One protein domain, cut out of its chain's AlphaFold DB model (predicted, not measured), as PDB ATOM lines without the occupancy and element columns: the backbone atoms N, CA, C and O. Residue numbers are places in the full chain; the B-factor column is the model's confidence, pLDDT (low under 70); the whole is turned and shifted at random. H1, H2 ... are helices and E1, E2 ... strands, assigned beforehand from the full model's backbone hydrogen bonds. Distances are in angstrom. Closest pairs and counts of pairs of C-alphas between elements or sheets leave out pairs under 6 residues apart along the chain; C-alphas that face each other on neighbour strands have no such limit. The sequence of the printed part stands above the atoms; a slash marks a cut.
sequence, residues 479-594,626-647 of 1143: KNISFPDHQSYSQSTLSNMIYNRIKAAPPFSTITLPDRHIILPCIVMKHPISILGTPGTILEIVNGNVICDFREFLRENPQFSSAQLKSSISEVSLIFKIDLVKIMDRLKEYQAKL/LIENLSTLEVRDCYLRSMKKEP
ATOM      1  N   LYS A 479      28.038 -18.743 -28.407       90.81
ATOM      2  CA  LYS A 479      26.670 -18.908 -28.894       90.81
ATOM      3  C   LYS A 479      26.436 -20.337 -29.361       90.81
ATOM      4  O   LYS A 479      26.857 -20.716 -30.452       90.81
ATOM      5  N   ASN A 480      25.720 -21.109 -28.552       95.25
ATOM      6  CA  ASN A 480      25.246 -22.435 -28.932       95.25
ATOM      7  C   ASN A 480      24.088 -22.319 -29.938       95.25
ATOM      8  O   ASN A 480      23.033 -21.758 -29.636       95.25
ATOM      9  N   ILE A 481      24.298 -22.837 -31.146       96.06
ATOM     10  CA  ILE A 481      23.337 -22.889 -32.249       96.06
ATOM     11  C   ILE A 481      22.914 -24.348 -32.422       96.06
ATOM     12  O   ILE A 481      23.715 -25.199 -32.800       96.06
ATOM     13  N   SER A 482      21.642 -24.631 -32.166       95.44
ATOM     14  CA  SER A 482      21.043 -25.955 -32.315       95.44
ATOM     15  C   SER A 482      19.850 -25.919 -33.270       95.44
ATOM     16  O   SER A 482      19.320 -24.855 -33.602       95.44
ATOM     17  N   PHE A 483      19.432 -27.101 -33.722       94.56
ATOM     18  CA  PHE A 483      18.306 -27.285 -34.635       94.56
ATOM     19  C   PHE A 483      17.193 -28.073 -33.924       94.56
ATOM     20  O   PHE A 483      17.130 -29.301 -34.066       94.56
ATOM     21  N   PRO A 484      16.330 -27.410 -33.124       87.44
ATOM     22  CA  PRO A 484      15.079 -28.019 -32.681       87.44
ATOM     23  C   PRO A 484      14.230 -28.417 -33.896       87.44
ATOM     24  O   PRO A 484      14.433 -27.914 -35.003       87.44
ATOM     25  N   ASP A 485      13.321 -29.369 -33.692       89.12
ATOM     26  CA  ASP A 485      12.338 -29.827 -34.685       89.12
ATOM     27  C   ASP A 485      12.925 -30.312 -36.027       89.12
ATOM     28  O   ASP A 485      12.217 -30.514 -37.009       89.12
ATOM     29  N   HIS A 486      14.226 -30.627 -36.068       88.69
ATOM     30  CA  HIS A 486      14.948 -31.090 -37.260       88.69
ATOM     31  C   HIS A 486      14.383 -32.363 -37.913       88.69
ATOM     32  O   HIS A 486      14.808 -32.719 -39.013       88.69
ATOM     33  N   GLN A 487      13.461 -33.065 -37.251       92.38
ATOM     34  CA  GLN A 487      12.731 -34.214 -37.786       92.38
ATOM     35  C   GLN A 487      11.598 -33.797 -38.742       92.38
ATOM     36  O   GLN A 487      11.330 -34.526 -39.694       92.38
ATOM     37  N   SER A 488      10.975 -32.625 -38.548       93.88
ATOM     38  CA  SER A 488       9.893 -32.133 -39.417       93.88
ATOM     39  C   SER A 488      10.399 -31.505 -40.718       93.88
ATOM     40  O   SER A 488       9.639 -31.368 -41.675       93.88
ATOM     41  N   TYR A 489      11.674 -31.110 -40.782       94.38
ATOM     42  CA  TYR A 489      12.249 -30.510 -41.984       94.38
ATOM     43  C   TYR A 489      12.593 -31.552 -43.054       94.38
ATOM     44  O   TYR A 489      13.150 -32.622 -42.776       94.38
ATOM     45  N   SER A 490      12.318 -31.186 -44.310       95.31
ATOM     46  CA  SER A 490      12.812 -31.919 -45.476       95.31
ATOM     47  C   SER A 490      14.345 -31.873 -45.540       95.31
ATOM     48  O   SER A 490      14.978 -30.977 -44.973       95.31
ATOM     49  N   GLN A 491      14.945 -32.812 -46.273       93.81
ATOM     50  CA  GLN A 491      16.398 -32.908 -46.411       93.81
ATOM     51  C   GLN A 491      17.031 -31.613 -46.945       93.81
ATOM     52  O   GLN A 491      18.011 -31.127 -46.386       93.81
ATOM     53  N   SER A 492      16.458 -31.029 -48.001       93.38
ATOM     54  CA  SER A 492      16.959 -29.789 -48.603       93.38
ATOM     55  C   SER A 492      16.734 -28.580 -47.692       93.38
ATOM     56  O   SER A 492      17.628 -27.745 -47.561       93.38
ATOM     57  N   THR A 493      15.588 -28.511 -47.003       94.94
ATOM     58  CA  THR A 493      15.308 -27.471 -45.998       94.94
ATOM     59  C   THR A 493      16.347 -27.496 -44.876       94.94
ATOM     60  O   THR A 493      16.916 -26.456 -44.546       94.94
ATOM     61  N   LEU A 494      16.633 -28.680 -44.324       94.88
ATOM     62  CA  LEU A 494      17.594 -28.854 -43.237       94.88
ATOM     63  C   LEU A 494      19.025 -28.529 -43.688       94.88
ATOM     64  O   LEU A 494      19.692 -27.737 -43.026       94.88
ATOM     65  N   SER A 495      19.472 -29.060 -44.831       94.56
ATOM     66  CA  SER A 495      20.789 -28.746 -45.404       94.56
ATOM     67  C   SER A 495      20.983 -27.247 -45.648       94.56
ATOM     68  O   SER A 495      21.991 -26.684 -45.222       94.56
ATOM     69  N   ASN A 496      20.010 -26.574 -46.273       93.94
ATOM     70  CA  ASN A 496      20.085 -25.134 -46.542       93.94
ATOM     71  C   ASN A 496      20.102 -24.314 -45.243       93.94
ATOM     72  O   ASN A 496      20.854 -23.346 -45.130       93.94
ATOM     73  N   MET A 497      19.306 -24.709 -44.247       95.44
ATOM     74  CA  MET A 497      19.290 -24.058 -42.938       95.44
ATOM     75  C   MET A 497      20.625 -24.235 -42.200       95.44
ATOM     76  O   MET A 497      21.147 -23.255 -41.672       95.44
ATOM     77  N   ILE A 498      21.206 -25.440 -42.193       95.38
ATOM     78  CA  ILE A 498      22.516 -25.717 -41.582       95.38
ATOM     79  C   ILE A 498      23.616 -24.912 -42.283       95.38
ATOM     80  O   ILE A 498      24.374 -24.213 -41.614       95.38
ATOM     81  N   TYR A 499      23.663 -24.936 -43.619       94.56
ATOM     82  CA  TYR A 499      24.628 -24.168 -44.412       94.56
ATOM     83  C   TYR A 499      24.566 -22.664 -44.110       94.56
ATOM     84  O   TYR A 499      25.585 -22.040 -43.810       94.56
ATOM     85  N   ASN A 500      23.359 -22.088 -44.105       93.81
ATOM     86  CA  ASN A 500      23.162 -20.674 -43.793       93.81
ATOM     87  C   ASN A 500      23.506 -20.344 -42.331       93.81
ATOM     88  O   ASN A 500      24.057 -19.276 -42.071       93.81
ATOM     89  N   ARG A 501      23.235 -21.249 -41.376       95.31
ATOM     90  CA  ARG A 501      23.639 -21.070 -39.970       95.31
ATOM     91  C   ARG A 501      25.150 -21.117 -39.788       95.31
ATOM     92  O   ARG A 501      25.638 -20.296 -39.031       95.31
ATOM     93  N   ILE A 502      25.870 -22.000 -40.485       93.25
ATOM     94  CA  ILE A 502      27.342 -22.031 -40.480       93.25
ATOM     95  C   ILE A 502      27.902 -20.727 -41.062       93.25
ATOM     96  O   ILE A 502      28.726 -20.074 -40.428       93.25
ATOM     97  N   LYS A 503      27.409 -20.311 -42.236       91.62
ATOM     98  CA  LYS A 503      27.873 -19.106 -42.944       91.62
ATOM     99  C   LYS A 503      27.608 -17.794 -42.182       91.62
ATOM    100  O   LYS A 503      28.315 -16.819 -42.409       91.62
ATOM    101  N   ALA A 504      26.585 -17.758 -41.327       93.38
ATOM    102  CA  ALA A 504      26.180 -16.587 -40.543       93.38
ATOM    103  C   ALA A 504      26.351 -16.783 -39.020       93.38
ATOM    104  O   ALA A 504      25.699 -16.102 -38.224       93.38
ATOM    105  N   ALA A 505      27.180 -17.740 -38.603       94.38
ATOM    106  CA  ALA A 505      27.492 -17.958 -37.199       94.38
ATOM    107  C   ALA A 505      28.421 -16.839 -36.688       94.38
ATOM    108  O   ALA A 505      29.315 -16.430 -37.426       94.38
ATOM    109  N   PRO A 506      28.278 -16.335 -35.448       93.50
ATOM    110  CA  PRO A 506      29.293 -15.451 -34.891       93.50
ATOM    111  C   PRO A 506      30.581 -16.248 -34.594       93.50
ATOM    112  O   PRO A 506      30.517 -17.466 -34.385       93.50
ATOM    113  N   PRO A 507      31.752 -15.598 -34.540       93.69
ATOM    114  CA  PRO A 507      32.986 -16.242 -34.093       93.69
ATOM    115  C   PRO A 507      32.840 -16.843 -32.685       93.69
ATOM    116  O   PRO A 507      32.059 -16.353 -31.873       93.69
ATOM    117  N   PHE A 508      33.575 -17.923 -32.415       93.94
ATOM    118  CA  PHE A 508      33.530 -18.723 -31.178       93.94
ATOM    119  C   PHE A 508      32.161 -19.365 -30.855       93.94
ATOM    120  O   PHE A 508      31.947 -19.872 -29.755       93.94
ATOM    121  N   SER A 509      31.229 -19.400 -31.811       95.50
ATOM    122  CA  SER A 509      29.988 -20.175 -31.682       95.50
ATOM    123  C   SER A 509      30.209 -21.682 -31.824       95.50
ATOM    124  O   SER A 509      31.118 -22.141 -32.522       95.50
ATOM    125  N   THR A 510      29.314 -22.450 -31.200       97.50
ATOM    126  CA  THR A 510      29.230 -23.904 -31.360       97.50
ATOM    127  C   THR A 510      27.923 -24.267 -32.049       97.50
ATOM    128  O   THR A 510      26.849 -23.851 -31.623       97.50
ATOM    129  N   ILE A 511      28.010 -25.049 -33.120       97.56
ATOM    130  CA  ILE A 511      26.892 -25.490 -33.951       97.56
ATOM    131  C   ILE A 511      26.704 -26.990 -33.737       97.56
ATOM    132  O   ILE A 511      27.525 -27.790 -34.187       97.56
ATOM    133  N   THR A 512      25.623 -27.377 -33.063       97.81
ATOM    134  CA  THR A 512      25.288 -28.786 -32.821       97.81
ATOM    135  C   THR A 512      24.428 -29.321 -33.962       97.81
ATOM    136  O   THR A 512      23.276 -28.911 -34.125       97.81
ATOM    137  N   LEU A 513      24.976 -30.240 -34.752       97.69
ATOM    138  CA  LEU A 513      24.282 -30.914 -35.846       97.69
ATOM    139  C   LEU A 513      23.407 -32.068 -35.314       97.69
ATOM    140  O   LEU A 513      23.827 -32.782 -34.401       97.69
ATOM    141  N   PRO A 514      22.205 -32.286 -35.878       96.69
ATOM    142  CA  PRO A 514      21.331 -33.388 -35.481       96.69
ATOM    143  C   PRO A 514      21.804 -34.751 -36.011       96.69
ATOM    144  O   PRO A 514      22.512 -34.828 -37.021       96.69
ATOM    145  N   ASP A 515      21.339 -35.830 -35.374       95.62
ATOM    146  CA  ASP A 515      21.470 -37.218 -35.835       95.62
ATOM    147  C   ASP A 515      20.604 -37.442 -37.086       95.62
ATOM    148  O   ASP A 515      19.473 -37.932 -37.047       95.62
ATOM    149  N   ARG A 516      21.123 -36.964 -38.217       95.56
ATOM    150  CA  ARG A 516      20.623 -37.210 -39.565       95.56
ATOM    151  C   ARG A 516      21.810 -37.272 -40.520       95.56
ATOM    152  O   ARG A 516      22.882 -36.724 -40.266       95.56
ATOM    153  N   HIS A 517      21.577 -37.876 -41.678       96.94
ATOM    154  CA  HIS A 517      22.400 -37.619 -42.849       96.94
ATOM    155  C   HIS A 517      22.097 -36.203 -43.355       96.94
ATOM    156  O   HIS A 517      20.951 -35.892 -43.662       96.94
ATOM    157  N   ILE A 518      23.109 -35.344 -43.431       96.81
ATOM    158  CA  ILE A 518      23.056 -33.962 -43.915       96.81
ATOM    159  C   ILE A 518      23.928 -33.891 -45.171       96.81
ATOM    160  O   ILE A 518      25.061 -34.366 -45.162       96.81
ATOM    161  N   ILE A 519      23.406 -33.314 -46.254       96.12
ATOM    162  CA  ILE A 519      24.107 -33.239 -47.547       96.12
ATOM    163  C   ILE A 519      24.397 -31.772 -47.850       96.12
ATOM    164  O   ILE A 519      23.451 -31.012 -48.065       96.12
ATOM    165  N   LEU A 520      25.666 -31.363 -47.863       94.38
ATOM    166  CA  LEU A 520      26.075 -29.980 -48.142       94.38
ATOM    167  C   LEU A 520      26.910 -29.899 -49.431       94.38
ATOM    168  O   LEU A 520      27.678 -30.816 -49.725       94.38
ATOM    169  N   PRO A 521      26.823 -28.796 -50.199       88.75
ATOM    170  CA  PRO A 521      27.739 -28.568 -51.315       88.75
ATOM    171  C   PRO A 521      29.155 -28.241 -50.816       88.75
ATOM    172  O   PRO A 521      30.138 -28.665 -51.412       88.75
ATOM    173  N   CYS A 522      29.260 -27.486 -49.720       92.06
ATOM    174  CA  CYS A 522      30.511 -27.056 -49.106       92.06
ATOM    175  C   CYS A 522      30.277 -26.543 -47.676       92.06
ATOM    176  O   CYS A 522      29.137 -26.364 -47.239       92.06
ATOM    177  N   ILE A 523      31.371 -26.288 -46.959       93.12
ATOM    178  CA  ILE A 523      31.416 -25.625 -45.650       93.12
ATOM    179  C   ILE A 523      32.512 -24.564 -45.726       93.12
ATOM    180  O   ILE A 523      33.605 -24.861 -46.197       93.12
ATOM    181  N   VAL A 524      32.252 -23.342 -45.256       92.88
ATOM    182  CA  VAL A 524      33.248 -22.259 -45.244       92.88
ATOM    183  C   VAL A 524      33.295 -21.631 -43.855       92.88
ATOM    184  O   VAL A 524      32.292 -21.106 -43.377       92.88
ATOM    185  N   MET A 525      34.461 -21.689 -43.217       94.25
ATOM    186  CA  MET A 525      34.739 -21.144 -41.888       94.25
ATOM    187  C   MET A 525      35.679 -19.942 -42.031       94.25
ATOM    188  O   MET A 525      36.896 -20.110 -42.123       94.25
ATOM    189  N   LYS A 526      35.101 -18.732 -42.076       92.12
ATOM    190  CA  LYS A 526      35.844 -17.457 -42.173       92.12
ATOM    191  C   LYS A 526      36.419 -16.960 -40.838       92.12
ATOM    192  O   LYS A 526      37.215 -16.030 -40.792       92.12
ATOM    193  N   HIS A 527      35.988 -17.576 -39.747       93.12
ATOM    194  CA  HIS A 527      36.296 -17.240 -38.360       93.12
ATOM    195  C   HIS A 527      36.255 -18.537 -37.530       93.12
ATOM    196  O   HIS A 527      35.631 -19.511 -37.974       93.12
ATOM    197  N   PRO A 528      36.895 -18.582 -36.346       95.00
ATOM    198  CA  PRO A 528      36.842 -19.749 -35.465       95.00
ATOM    199  C   PRO A 528      35.393 -20.112 -35.113       95.00
ATOM    200  O   PRO A 528      34.662 -19.263 -34.605       95.00
ATOM    201  N   ILE A 529      34.986 -21.358 -35.369       96.62
ATOM    202  CA  ILE A 529      33.713 -21.950 -34.917       96.62
ATOM    203  C   ILE A 529      33.886 -23.438 -34.597       96.62
ATOM    204  O   ILE A 529      34.761 -24.110 -35.153       96.62
ATOM    205  N   SER A 530      33.005 -23.968 -33.755       97.44
ATOM    206  CA  SER A 530      32.914 -25.398 -33.458       97.44
ATOM    207  C   SER A 530      31.703 -26.012 -34.159       97.44
ATOM    208  O   SER A 530      30.591 -25.512 -34.025       97.44
ATOM    209  N   ILE A 531      31.886 -27.120 -34.876       97.88
ATOM    210  CA  ILE A 531      30.811 -27.940 -35.447       97.88
ATOM    211  C   ILE A 531      30.839 -29.292 -34.733       97.88
ATOM    212  O   ILE A 531      31.794 -30.054 -34.878       97.88
ATOM    213  N   LEU A 532      29.796 -29.585 -33.961       97.88
ATOM    214  CA  LEU A 532      29.674 -30.801 -33.160       97.88
ATOM    215  C   LEU A 532      28.549 -31.671 -33.726       97.88
ATOM    216  O   LEU A 532      27.404 -31.226 -33.794       97.88
ATOM    217  N   GLY A 533      28.862 -32.897 -34.134       96.81
ATOM    218  CA  GLY A 533      27.856 -33.914 -34.427       96.81
ATOM    219  C   GLY A 533      27.155 -34.388 -33.158       96.81
ATOM    220  O   GLY A 533      27.710 -34.320 -32.065       96.81
ATOM    221  N   THR A 534      25.932 -34.886 -33.300       95.50
ATOM    222  CA  THR A 534      25.347 -35.794 -32.305       95.50
ATOM    223  C   THR A 534      25.544 -37.240 -32.782       95.50
ATOM    224  O   THR A 534      25.746 -37.458 -33.979       95.50
ATOM    225  N   PRO A 535      25.543 -38.252 -31.894       92.94
ATOM    226  CA  PRO A 535      25.856 -39.624 -32.290       92.94
ATOM    227  C   PRO A 535      24.967 -40.121 -33.438       92.94
ATOM    228  O   PRO A 535      23.759 -40.233 -33.271       92.94
ATOM    229  N   GLY A 536      25.585 -40.417 -34.587       92.12
ATOM    230  CA  GLY A 536      24.899 -40.802 -35.829       92.12
ATOM    231  C   GLY A 536      24.884 -39.724 -36.929       92.12
ATOM    232  O   GLY A 536      24.634 -40.056 -38.089       92.12
ATOM    233  N   THR A 537      25.271 -38.474 -36.632       97.44
ATOM    234  CA  THR A 537      25.437 -37.406 -37.635       97.44
ATOM    235  C   THR A 537      26.380 -37.831 -38.774       97.44
ATOM    236  O   THR A 537      27.580 -38.069 -38.581       97.44
ATOM    237  N   ILE A 538      25.846 -37.835 -39.998       97.56
ATOM    238  CA  ILE A 538      26.600 -38.034 -41.243       97.56
ATOM    239  C   ILE A 538      26.557 -36.732 -42.038       97.56
ATOM    240  O   ILE A 538      25.486 -36.164 -42.234       97.56
ATOM    241  N   LEU A 539      27.705 -36.284 -42.534       96.88
ATOM    242  CA  LEU A 539      27.855 -35.044 -43.284       96.88
ATOM    243  C   LEU A 539      28.496 -35.356 -44.642       96.88
ATOM    244  O   LEU A 539      29.712 -35.522 -44.753       96.88
ATOM    245  N   GLU A 540      27.658 -35.504 -45.669       96.50
ATOM    246  CA  GLU A 540      28.085 -35.771 -47.045       96.50
ATOM    247  C   GLU A 540      28.374 -34.446 -47.755       96.50
ATOM    248  O   GLU A 540      27.472 -33.633 -47.971       96.50
ATOM    249  N   ILE A 541      29.640 -34.231 -48.115       94.56
ATOM    250  CA  ILE A 541      30.078 -33.081 -48.904       94.56
ATOM    251  C   ILE A 541      30.126 -33.494 -50.378       94.56
ATOM    252  O   ILE A 541      30.837 -34.437 -50.749       94.56
ATOM    253  N   VAL A 542      29.350 -32.798 -51.216       89.75
ATOM    254  CA  VAL A 542      29.093 -33.179 -52.613       89.75
ATOM    255  C   VAL A 542      29.607 -32.120 -53.587       89.75
ATOM    256  O   VAL A 542      29.032 -31.040 -53.701       89.75
ATOM    257  N   ASN A 543      30.634 -32.469 -54.370       83.62
ATOM    258  CA  ASN A 543      31.241 -31.601 -55.397       83.62
ATOM    259  C   ASN A 543      31.751 -30.238 -54.882       83.62
ATOM    260  O   ASN A 543      31.710 -29.243 -55.615       83.62
ATOM    261  N   GLY A 544      32.225 -30.209 -53.639       85.69
ATOM    262  CA  GLY A 544      32.856 -29.065 -52.993       85.69
ATOM    263  C   GLY A 544      33.527 -29.476 -51.682       85.69
ATOM    264  O   GLY A 544      33.674 -30.666 -51.414       85.69
ATOM    265  N   ASN A 545      33.972 -28.498 -50.890       89.38
ATOM    266  CA  ASN A 545      34.994 -28.703 -49.855       89.38
ATOM    267  C   ASN A 545      34.574 -28.114 -48.496       89.38
ATOM    268  O   ASN A 545      33.689 -27.258 -48.421       89.38
ATOM    269  N   VAL A 546      35.267 -28.517 -47.432       93.50
ATOM    270  CA  VAL A 546      35.335 -27.815 -46.143       93.50
ATOM    271  C   VAL A 546      36.533 -26.867 -46.181       93.50
ATOM    272  O   VAL A 546      37.664 -27.316 -46.316       93.50
ATOM    273  N   ILE A 547      36.310 -25.560 -46.072       93.38
ATOM    274  CA  ILE A 547      37.342 -24.523 -46.210       93.38
ATOM    275  C   ILE A 547      37.494 -23.775 -44.884       93.38
ATOM    276  O   ILE A 547      36.504 -23.312 -44.316       93.38
ATOM    277  N   CYS A 548      38.729 -23.640 -44.400       93.75
ATOM    278  CA  CYS A 548      39.076 -22.888 -43.194       93.75
ATOM    279  C   CYS A 548      40.052 -21.759 -43.553       93.75
ATOM    280  O   CYS A 548      41.181 -22.047 -43.959       93.75
ATOM    281  N   ASP A 549      39.617 -20.502 -43.423       92.19
ATOM    282  CA  ASP A 549      40.382 -19.315 -43.834       92.19
ATOM    283  C   ASP A 549      40.082 -18.115 -42.923       92.19
ATOM    284  O   ASP A 549      39.056 -17.453 -43.067       92.19
ATOM    285  N   PHE A 550      40.979 -17.823 -41.978       92.19
ATOM    286  CA  PHE A 550      40.821 -16.736 -41.002       92.19
ATOM    287  C   PHE A 550      41.459 -15.407 -41.441       92.19
ATOM    288  O   PHE A 550      41.557 -14.487 -40.627       92.19
ATOM    289  N   ARG A 551      41.922 -15.266 -42.693       89.50
ATOM    290  CA  ARG A 551      42.701 -14.083 -43.125       89.50
ATOM    291  C   ARG A 551      41.918 -12.770 -43.072       89.50
ATOM    292  O   ARG A 551      42.496 -11.739 -42.743       89.50
ATOM    293  N   GLU A 552      40.624 -12.802 -43.382       88.56
ATOM    294  CA  GLU A 552      39.736 -11.640 -43.223       88.56
ATOM    295  C   GLU A 552      39.550 -11.309 -41.737       88.56
ATOM    296  O   GLU A 552      39.842 -10.195 -41.308       88.56
ATOM    297  N   PHE A 553      39.187 -12.311 -40.932       91.25
ATOM    298  CA  PHE A 553      38.963 -12.155 -39.497       91.25
ATOM    299  C   PHE A 553      40.190 -11.610 -38.747       91.25
ATOM    300  O   PHE A 553      40.047 -10.711 -37.922       91.25
ATOM    301  N   LEU A 554      41.395 -12.104 -39.053       90.25
ATOM    302  CA  LEU A 554      42.661 -11.634 -38.472       90.25
ATOM    303  C   LEU A 554      43.031 -10.209 -38.911       90.25
ATOM    304  O   LEU A 554      43.645  -9.479 -38.136       90.25
ATOM    305  N   ARG A 555      42.649  -9.791 -40.125       90.44
ATOM    306  CA  ARG A 555      42.831  -8.405 -40.591       90.44
ATOM    307  C   ARG A 555      41.917  -7.440 -39.836       90.44
ATOM    308  O   ARG A 555      42.332  -6.326 -39.533       90.44
ATOM    309  N   GLU A 556      40.694  -7.866 -39.542       91.50
ATOM    310  CA  GLU A 556      39.724  -7.103 -38.747       91.50
ATOM    311  C   GLU A 556      40.044  -7.128 -37.242       91.50
ATOM    312  O   GLU A 556      39.718  -6.181 -36.529       91.50
ATOM    313  N   ASN A 557      40.700  -8.190 -36.760       90.94
ATOM    314  CA  ASN A 557      40.954  -8.448 -35.341       90.94
ATOM    315  C   ASN A 557      42.438  -8.782 -35.057       90.94
ATOM    316  O   ASN A 557      42.744  -9.887 -34.588       90.94
ATOM    317  N   PRO A 558      43.379  -7.846 -35.301       89.62
ATOM    318  CA  PRO A 558      44.822  -8.077 -35.155       89.62
ATOM    319  C   PRO A 558      45.283  -8.321 -33.705       89.62
ATOM    320  O   PRO A 558      46.441  -8.666 -33.479       89.62
ATOM    321  N   GLN A 559      44.400  -8.164 -32.712       89.25
ATOM    322  CA  GLN A 559      44.657  -8.531 -31.316       89.25
ATOM    323  C   GLN A 559      44.758 -10.051 -31.080       89.25
ATOM    324  O   GLN A 559      45.251 -10.466 -30.031       89.25
ATOM    325  N   PHE A 560      44.295 -10.883 -32.019       86.19
ATOM    326  CA  PHE A 560      44.418 -12.339 -31.933       86.19
ATOM    327  C   PHE A 560      45.599 -12.856 -32.758       86.19
ATOM    328  O   PHE A 560      45.766 -12.492 -33.920       86.19
ATOM    329  N   SER A 561      46.369 -13.793 -32.203       80.56
ATOM    330  CA  SER A 561      47.338 -14.562 -32.993       80.56
ATOM    331  C   SER A 561      46.677 -15.765 -33.679       80.56
ATOM    332  O   SER A 561      45.778 -16.407 -33.128       80.56
ATOM    333  N   SER A 562      47.181 -16.147 -34.854       74.44
ATOM    334  CA  SER A 562      46.764 -17.356 -35.591       74.44
ATOM    335  C   SER A 562      46.959 -18.668 -34.809       74.44
ATOM    336  O   SER A 562      46.325 -19.675 -35.121       74.44
ATOM    337  N   ALA A 563      47.802 -18.654 -33.769       71.62
ATOM    338  CA  ALA A 563      48.011 -19.768 -32.846       71.62
ATOM    339  C   ALA A 563      46.939 -19.874 -31.738       71.62
ATOM    340  O   ALA A 563      46.795 -20.936 -31.135       71.62
ATOM    341  N   GLN A 564      46.201 -18.793 -31.455       79.06
ATOM    342  CA  GLN A 564      45.072 -18.779 -30.511       79.06
ATOM    343  C   GLN A 564      43.737 -19.068 -31.209       79.06
ATOM    344  O   GLN A 564      42.856 -19.691 -30.618       79.06
ATOM    345  N   LEU A 565      43.577 -18.619 -32.459       88.75
ATOM    346  CA  LEU A 565      42.359 -18.850 -33.235       88.75
ATOM    347  C   LEU A 565      42.299 -20.273 -33.776       88.75
ATOM    348  O   LEU A 565      43.268 -20.772 -34.342       88.75
ATOM    349  N   LYS A 566      41.136 -20.910 -33.638       94.06
ATOM    350  CA  LYS A 566      40.941 -22.324 -33.952       94.06
ATOM    351  C   LYS A 566      39.469 -22.620 -34.231       94.06
ATOM    352  O   LYS A 566      38.623 -22.304 -33.399       94.06
ATOM    353  N   SER A 567      39.183 -23.279 -35.350       96.56
ATOM    354  CA  SER A 567      37.905 -23.978 -35.554       96.56
ATOM    355  C   SER A 567      38.026 -25.438 -35.122       96.56
ATOM    356  O   SER A 567      39.134 -25.988 -35.100       96.56
ATOM    357  N   SER A 568      36.903 -26.096 -34.836       97.25
ATOM    358  CA  SER A 568      36.875 -27.549 -34.638       97.25
ATOM    359  C   SER A 568      35.682 -28.238 -35.292       97.25
ATOM    360  O   SER A 568      34.587 -27.685 -35.307       97.25
ATOM    361  N   ILE A 569      35.879 -29.464 -35.781       97.44
ATOM    362  CA  ILE A 569      34.807 -30.370 -36.219       97.44
ATOM    363  C   ILE A 569      34.930 -31.673 -35.423       97.44
ATOM    364  O   ILE A 569      35.988 -32.301 -35.455       97.44
ATOM    365  N   SER A 570      33.887 -32.101 -34.715       97.44
ATOM    366  CA  SER A 570      33.951 -33.307 -33.876       97.44
ATOM    367  C   SER A 570      32.697 -34.168 -33.930       97.44
ATOM    368  O   SER A 570      31.601 -33.643 -34.107       97.44
ATOM    369  N   GLU A 571      32.861 -35.481 -33.744       96.06
ATOM    370  CA  GLU A 571      31.768 -36.473 -33.666       96.06
ATOM    371  C   GLU A 571      30.918 -36.588 -34.957       96.06
ATOM    372  O   GLU A 571      29.724 -36.881 -34.918       96.06
ATOM    373  N   VAL A 572      31.530 -36.369 -36.130       94.94
ATOM    374  CA  VAL A 572      30.852 -36.398 -37.444       94.94
ATOM    375  C   VAL A 572      31.434 -37.476 -38.366       94.94
ATOM    376  O   VAL A 572      32.649 -37.588 -38.546       94.94
ATOM    377  N   SER A 573      30.564 -38.227 -39.048       96.00
ATOM    378  CA  SER A 573      30.969 -39.050 -40.199       96.00
ATOM    379  C   SER A 573      31.014 -38.205 -41.478       96.00
ATOM    380  O   SER A 573      29.977 -37.925 -42.078       96.00
ATOM    381  N   LEU A 574      32.210 -37.789 -41.894       95.12
ATOM    382  CA  LEU A 574      32.462 -36.974 -43.085       95.12
ATOM    383  C   LEU A 574      32.581 -37.856 -44.338       95.12
ATOM    384  O   LEU A 574      33.572 -38.570 -44.536       95.12
ATOM    385  N   ILE A 575      31.581 -37.781 -45.214       95.56
ATOM    386  CA  ILE A 575      31.548 -38.523 -46.479       95.56
ATOM    387  C   ILE A 575      31.914 -37.576 -47.624       95.56
ATOM    388  O   ILE A 575      31.202 -36.610 -47.885       95.56
ATOM    389  N   PHE A 576      33.001 -37.862 -48.341       93.44
ATOM    390  CA  PHE A 576      33.396 -37.106 -49.530       93.44
ATOM    391  C   PHE A 576      32.892 -37.788 -50.798       93.44
ATOM    392  O   PHE A 576      33.166 -38.974 -51.031       93.44
ATOM    393  N   LYS A 577      32.151 -37.047 -51.626       91.69
ATOM    394  CA  LYS A 577      31.468 -37.593 -52.799       91.69
ATOM    395  C   LYS A 577      31.634 -36.685 -54.008       91.69
ATOM    396  O   LYS A 577      31.190 -35.539 -54.030       91.69
ATOM    397  N   ILE A 578      32.252 -37.252 -55.035       86.19
ATOM    398  CA  ILE A 578      32.557 -36.584 -56.293       86.19
ATOM    399  C   ILE A 578      31.730 -37.208 -57.415       86.19
ATOM    400  O   ILE A 578      31.810 -38.404 -57.697       86.19
ATOM    401  N   ASP A 579      30.943 -36.363 -58.065       86.31
ATOM    402  CA  ASP A 579      30.276 -36.624 -59.330       86.31
ATOM    403  C   ASP A 579      31.198 -36.139 -60.454       86.31
ATOM    404  O   ASP A 579      31.263 -34.952 -60.780       86.31
ATOM    405  N   LEU A 580      31.964 -37.080 -61.011       79.44
ATOM    406  CA  LEU A 580      32.982 -36.800 -62.023       79.44
ATOM    407  C   LEU A 580      32.418 -36.092 -63.257       79.44
ATOM    408  O   LEU A 580      33.105 -35.250 -63.827       79.44
ATOM    409  N   VAL A 581      31.175 -36.392 -63.645       83.50
ATOM    410  CA  VAL A 581      30.524 -35.753 -64.796       83.50
ATOM    411  C   VAL A 581      30.295 -34.277 -64.485       83.50
ATOM    412  O   VAL A 581      30.799 -33.416 -65.201       83.50
ATOM    413  N   LYS A 582      29.673 -33.969 -63.337       84.38
ATOM    414  CA  LYS A 582      29.431 -32.576 -62.917       84.38
ATOM    415  C   LYS A 582      30.716 -31.767 -62.706       84.38
ATOM    416  O   LYS A 582      30.702 -30.562 -62.948       84.38
ATOM    417  N   ILE A 583      31.817 -32.384 -62.266       80.69
ATOM    418  CA  ILE A 583      33.110 -31.684 -62.158       80.69
ATOM    419  C   ILE A 583      33.731 -31.450 -63.541       80.69
ATOM    420  O   ILE A 583      34.181 -30.338 -63.806       80.69
ATOM    421  N   MET A 584      33.712 -32.437 -64.442       80.44
ATOM    422  CA  MET A 584      34.236 -32.262 -65.803       80.44
ATOM    423  C   MET A 584      33.418 -31.262 -66.626       80.44
ATOM    424  O   MET A 584      33.996 -30.506 -67.402       80.44
ATOM    425  N   ASP A 585      32.100 -31.200 -66.447       82.62
ATOM    426  CA  ASP A 585      31.257 -30.227 -67.148       82.62
ATOM    427  C   ASP A 585      31.450 -28.805 -66.602       82.62
ATOM    428  O   ASP A 585      31.601 -27.873 -67.391       82.62
ATOM    429  N   ARG A 586      31.601 -28.640 -65.278       76.62
ATOM    430  CA  ARG A 586      32.054 -27.370 -64.673       76.62
ATOM    431  C   ARG A 586      33.450 -26.956 -65.152       76.62
ATOM    432  O   ARG A 586      33.689 -25.769 -65.333       76.62
ATOM    433  N   LEU A 587      34.367 -27.905 -65.362       75.19
ATOM    434  CA  LEU A 587      35.701 -27.626 -65.908       75.19
ATOM    435  C   LEU A 587      35.630 -27.129 -67.359       75.19
ATOM    436  O   LEU A 587      36.296 -26.146 -67.671       75.19
ATOM    437  N   LYS A 588      34.789 -27.728 -68.214       81.19
ATOM    438  CA  LYS A 588      34.543 -27.240 -69.588       81.19
ATOM    439  C   LYS A 588      33.905 -25.849 -69.587       81.19
ATOM    440  O   LYS A 588      34.358 -24.967 -70.309       81.19
ATOM    441  N   GLU A 589      32.880 -25.642 -68.757       77.75
ATOM    442  CA  GLU A 589      32.212 -24.345 -68.583       77.75
ATOM    443  C   GLU A 589      33.208 -23.266 -68.125       77.75
ATOM    444  O   GLU A 589      33.199 -22.145 -68.630       77.75
ATOM    445  N   TYR A 590      34.104 -23.615 -67.200       69.44
ATOM    446  CA  TYR A 590      35.176 -22.745 -66.727       69.44
ATOM    447  C   TYR A 590      36.237 -22.464 -67.801       69.44
ATOM    448  O   TYR A 590      36.651 -21.317 -67.936       69.44
ATOM    449  N   GLN A 591      36.642 -23.459 -68.596       70.94
ATOM    450  CA  GLN A 591      37.579 -23.271 -69.712       70.94
ATOM    451  C   GLN A 591      37.003 -22.318 -70.770       70.94
ATOM    452  O   GLN A 591      37.643 -21.319 -71.090       70.94
ATOM    453  N   ALA A 592      35.758 -22.535 -71.201       72.56
ATOM    454  CA  ALA A 592      35.067 -21.631 -72.122       72.56
ATOM    455  C   ALA A 592      34.902 -20.208 -71.542       72.56
ATOM    456  O   ALA A 592      35.003 -19.219 -72.266       72.56
ATOM    457  N   LYS A 593      34.692 -20.075 -70.223       68.38
ATOM    458  CA  LYS A 593      34.657 -18.766 -69.547       68.38
ATOM    459  C   LYS A 593      36.032 -18.105 -69.447       68.38
ATOM    460  O   LYS A 593      36.095 -16.891 -69.598       68.38
ATOM    461  N   LEU A 594      37.117 -18.849 -69.222       62.81
ATOM    462  CA  LEU A 594      38.479 -18.298 -69.263       62.81
ATOM    463  C   LEU A 594      38.796 -17.736 -70.649       62.81
ATOM    464  O   LEU A 594      39.234 -16.594 -70.751       62.81
ATOM    465  N   LEU A 626      40.269 -28.112 -46.935       94.06
ATOM    466  CA  LEU A 626      41.295 -27.137 -47.306       94.06
ATOM    467  C   LEU A 626      41.534 -26.169 -46.137       94.06
ATOM    468  O   LEU A 626      40.607 -25.501 -45.677       94.06
ATOM    469  N   ILE A 627      42.780 -26.083 -45.669       93.75
ATOM    470  CA  ILE A 627      43.189 -25.171 -44.591       93.75
ATOM    471  C   ILE A 627      44.154 -24.140 -45.178       93.75
ATOM    472  O   ILE A 627      45.275 -24.475 -45.574       93.75
ATOM    473  N   GLU A 628      43.698 -22.891 -45.240       90.19
ATOM    474  CA  GLU A 628      44.448 -21.766 -45.794       90.19
ATOM    475  C   GLU A 628      45.470 -21.181 -44.811       90.19
ATOM    476  O   GLU A 628      45.595 -21.594 -43.652       90.19
ATOM    477  N   ASN A 629      46.264 -20.230 -45.304       85.62
ATOM    478  CA  ASN A 629      47.296 -19.531 -44.534       85.62
ATOM    479  C   ASN A 629      46.712 -18.892 -43.252       85.62
ATOM    480  O   ASN A 629      45.570 -18.431 -43.244       85.62
ATOM    481  N   LEU A 630      47.499 -18.868 -42.167       88.56
ATOM    482  CA  LEU A 630      47.134 -18.306 -40.850       88.56
ATOM    483  C   LEU A 630      45.916 -18.959 -40.160       88.56
ATOM    484  O   LEU A 630      45.364 -18.390 -39.219       88.56
ATOM    485  N   SER A 631      45.505 -20.152 -40.599       92.38
ATOM    486  CA  SER A 631      44.300 -20.830 -40.108       92.38
ATOM    487  C   SER A 631      44.627 -22.131 -39.370       92.38
ATOM    488  O   SER A 631      45.444 -22.933 -39.833       92.38
ATOM    489  N   THR A 632      43.947 -22.356 -38.242       95.38
ATOM    490  CA  THR A 632      44.046 -23.586 -37.441       95.38
ATOM    491  C   THR A 632      42.700 -24.302 -37.407       95.38
ATOM    492  O   THR A 632      41.693 -23.727 -36.987       95.38
ATOM    493  N   LEU A 633      42.692 -25.577 -37.793       97.06
ATOM    494  CA  LEU A 633      41.523 -26.450 -37.712       97.06
ATOM    495  C   LEU A 633      41.854 -27.702 -36.898       97.06
ATOM    496  O   LEU A 633      42.835 -28.395 -37.174       97.06
ATOM    497  N   GLU A 634      41.007 -28.016 -35.922       97.75
ATOM    498  CA  GLU A 634      41.021 -29.303 -35.236       97.75
ATOM    499  C   GLU A 634      39.888 -30.212 -35.731       97.75
ATOM    500  O   GLU A 634      38.767 -29.757 -35.937       97.75
ATOM    501  N   VAL A 635      40.150 -31.507 -35.902       98.06
ATOM    502  CA  VAL A 635      39.115 -32.506 -36.188       98.06
ATOM    503  C   VAL A 635      39.262 -33.679 -35.224       98.06
ATOM    504  O   VAL A 635      40.366 -34.205 -35.071       98.06
ATOM    505  N   ARG A 636      38.177 -34.070 -34.543       97.69
ATOM    506  CA  ARG A 636      38.210 -35.110 -33.502       97.69
ATOM    507  C   ARG A 636      37.128 -36.167 -33.658       97.69
ATOM    508  O   ARG A 636      35.979 -35.831 -33.920       97.69
ATOM    509  N   ASP A 637      37.493 -37.425 -33.426       97.31
ATOM    510  CA  ASP A 637      36.545 -38.540 -33.287       97.31
ATOM    511  C   ASP A 637      35.618 -38.691 -34.523       97.31
ATOM    512  O   ASP A 637      34.465 -39.108 -34.433       97.31
ATOM    513  N   CYS A 638      36.142 -38.330 -35.705       97.19
ATOM    514  CA  CYS A 638      35.430 -38.327 -36.984       97.19
ATOM    515  C   CYS A 638      35.809 -39.535 -37.857       97.19
ATOM    516  O   CYS A 638      36.975 -39.933 -37.939       97.19
ATOM    517  N   TYR A 639      34.835 -40.061 -38.602       97.56
ATOM    518  CA  TYR A 639      35.062 -41.049 -39.661       97.56
ATOM    519  C   TYR A 639      35.074 -40.346 -41.022       97.56
ATOM    520  O   TYR A 639      34.043 -39.837 -41.455       97.56
ATOM    521  N   LEU A 640      36.227 -40.296 -41.692       97.44
ATOM    522  CA  LEU A 640      36.418 -39.639 -42.985       97.44
ATOM    523  C   LEU A 640      36.577 -40.674 -44.106       97.44
ATOM    524  O   LEU A 640      37.463 -41.532 -44.058       97.44
ATOM    525  N   ARG A 641      35.765 -40.564 -45.162       96.44
ATOM    526  CA  ARG A 641      35.757 -41.532 -46.273       96.44
ATOM    527  C   ARG A 641      35.574 -40.877 -47.637       96.44
ATOM    528  O   ARG A 641      34.604 -40.149 -47.830       96.44
ATOM    529  N   SER A 642      36.403 -41.249 -48.619       94.38
ATOM    530  CA  SER A 642      36.041 -41.058 -50.034       94.38
ATOM    531  C   SER A 642      35.094 -42.159 -50.526       94.38
ATOM    532  O   SER A 642      35.328 -43.358 -50.328       94.38
ATOM    533  N   MET A 643      34.034 -41.738 -51.220       91.25
ATOM    534  CA  MET A 643      33.064 -42.604 -51.897       91.25
ATOM    535  C   MET A 643      33.444 -42.963 -53.338       91.25
ATOM    536  O   MET A 643      32.659 -43.637 -54.012       91.25
ATOM    537  N   LYS A 644      34.628 -42.566 -53.825       80.88
ATOM    538  CA  LYS A 644      35.134 -43.032 -55.123       80.88
ATOM    539  C   LYS A 644      35.351 -44.537 -55.064       80.88
ATOM    540  O   LYS A 644      36.367 -45.009 -54.552       80.88
ATOM    541  N   LYS A 645      34.380 -45.275 -55.612       64.88
ATOM    542  CA  LYS A 645      34.550 -46.670 -56.026       64.88
ATOM    543  C   LYS A 645      35.868 -46.758 -56.784       64.88
ATOM    544  O   LYS A 645      36.137 -45.887 -57.613       64.88
ATOM    545  N   GLU A 646      36.677 -47.768 -56.488       55.38
ATOM    546  CA  GLU A 646      37.918 -47.977 -57.222       55.38
ATOM    547  C   GLU A 646      37.589 -48.034 -58.721       55.38
ATOM    548  O   GLU A 646      36.770 -48.867 -59.129       55.38
ATOM    549  N   PRO A 647      38.135 -47.126 -59.555       47.22
ATOM    550  CA  PRO A 647      38.047 -47.316 -60.990       47.22
ATOM    551  C   PRO A 647      38.794 -48.615 -61.264       47.22
ATOM    552  O   PRO A 647      39.959 -48.697 -60.882       47.22
TER     553      PRO A 647
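What this domain is: This is residues 479 to 594 and 626 to 647 of the 1143 residues of an uncharacterized protein of Stylonychia lemnae (UniProt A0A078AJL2). The chain is wound into a short solenoid of stacked turns, roughly triangular in section, with E1, E4, E7 and E9 stacked along one side, E2, E5, E8 and E10 along a second, and E3 and E6 along a shorter third. H1 caps the end of the stack at the turn E1, E2, E3, H2 lies in the loop between E6 and E7, and H3 leads out from E8 as an arm, its residues 584 to 594 sticking out free. The printed part has 138 residues, with three named helices and ten named strands in the order H1 E1 E2 E3 E4 E5 E6 H2 E7 E8 H3 E9 E10. The sheets run E1 E4 E7 E9, E2 E5 E8 E10 and E3 E6, all parallel, and the class is mixed, helices and strands. The whole is compact, with a radius of gyration of the C-alphas of 16.2 A and spans of 46 by 42 by 26 A.

How they stand to each other: Residues 480 to 481 make a short parallel pairing with residues 510 to 511 of E1, which is residues 510 to 512. H1, residues 491 to 503, comes closest to E2, residues 517 to 520, at the C-alphas of Ser 495 and Ile 518, 5.9 A apart. Its closest C-alphas to E3, residues 523 to 525, are those of Lys 503 and Val 524, 6.6 A apart. E2 runs on into E3 across a break of 2 residues, at 71 degrees. E1 is an edge strand, parallel to its neighbour E4, residues 530 to 532, at 18 degrees, with N 511 and O 530 2.8 A apart. E4 is parallel to E7, residues 567 to 570, at 7 degrees, with N 531 and O 568 2.8 A apart. E7 is parallel to the other edge strand, E9, residues 632 to 636, at 11 degrees, with N 569 and O 634 2.9 A apart. H1 only grazes this sheet, with its residues 498 to 502. In the second sheet, E2 is parallel to E5, residues 538 to 542, at 28 degrees, with N 518 and O 538 2.8 A apart. E5 is parallel to E8, residues 573 to 577, at 20 degrees, with N 539 and O 573 2.8 A apart. E8 is parallel to E10, residues 639 to 642, at 8 degrees, with N 574 and O 639 2.8 A apart. H1 only grazes this sheet too, with its residues 491 to 499. E3 is parallel to E6, residues 546 to 548, at 9 degrees, with N 525 and O 547 2.8 A apart. Residues 547 to 548 of E6 also make a short parallel pairing with residues 626 to 627. H2, residues 551 to 556, and H3, residues 580 to 594, are apart from each other and from H1. In H1, H2 and H3 every O i to N i+4 pair is within hydrogen-bond range.

Where its parts are: H1 begins at C-alpha 491 (16.398, -32.908, -46.411) and is 18.3 A long. E5, E8 and E9 measure 12.6 A, 12.7 A and 13.5 A. H3 is 20.6 A long and ends at C-alpha 594 (38.479, -18.298, -69.263). E10, 10.4 A long, ends at C-alpha 642 (36.041, -41.058, -50.034).

The domain as a whole: The two C-alphas farthest apart are those of Gln 559 and Pro 647, 49.3 A. Residues 555 to 560 stand free, as do residues 584 to 594 of H3. Residues 595 to 625 are not printed, and C-alphas 594 and 626 are 23.8 A apart across the cut. Of the links that are printed whole, H1 to E1 and H2 to E7 are short and the others are tight. The mean pLDDT of the printed part is 90.4, with residue 590, residues 593 to 594 and residues 645 to 647 under 70.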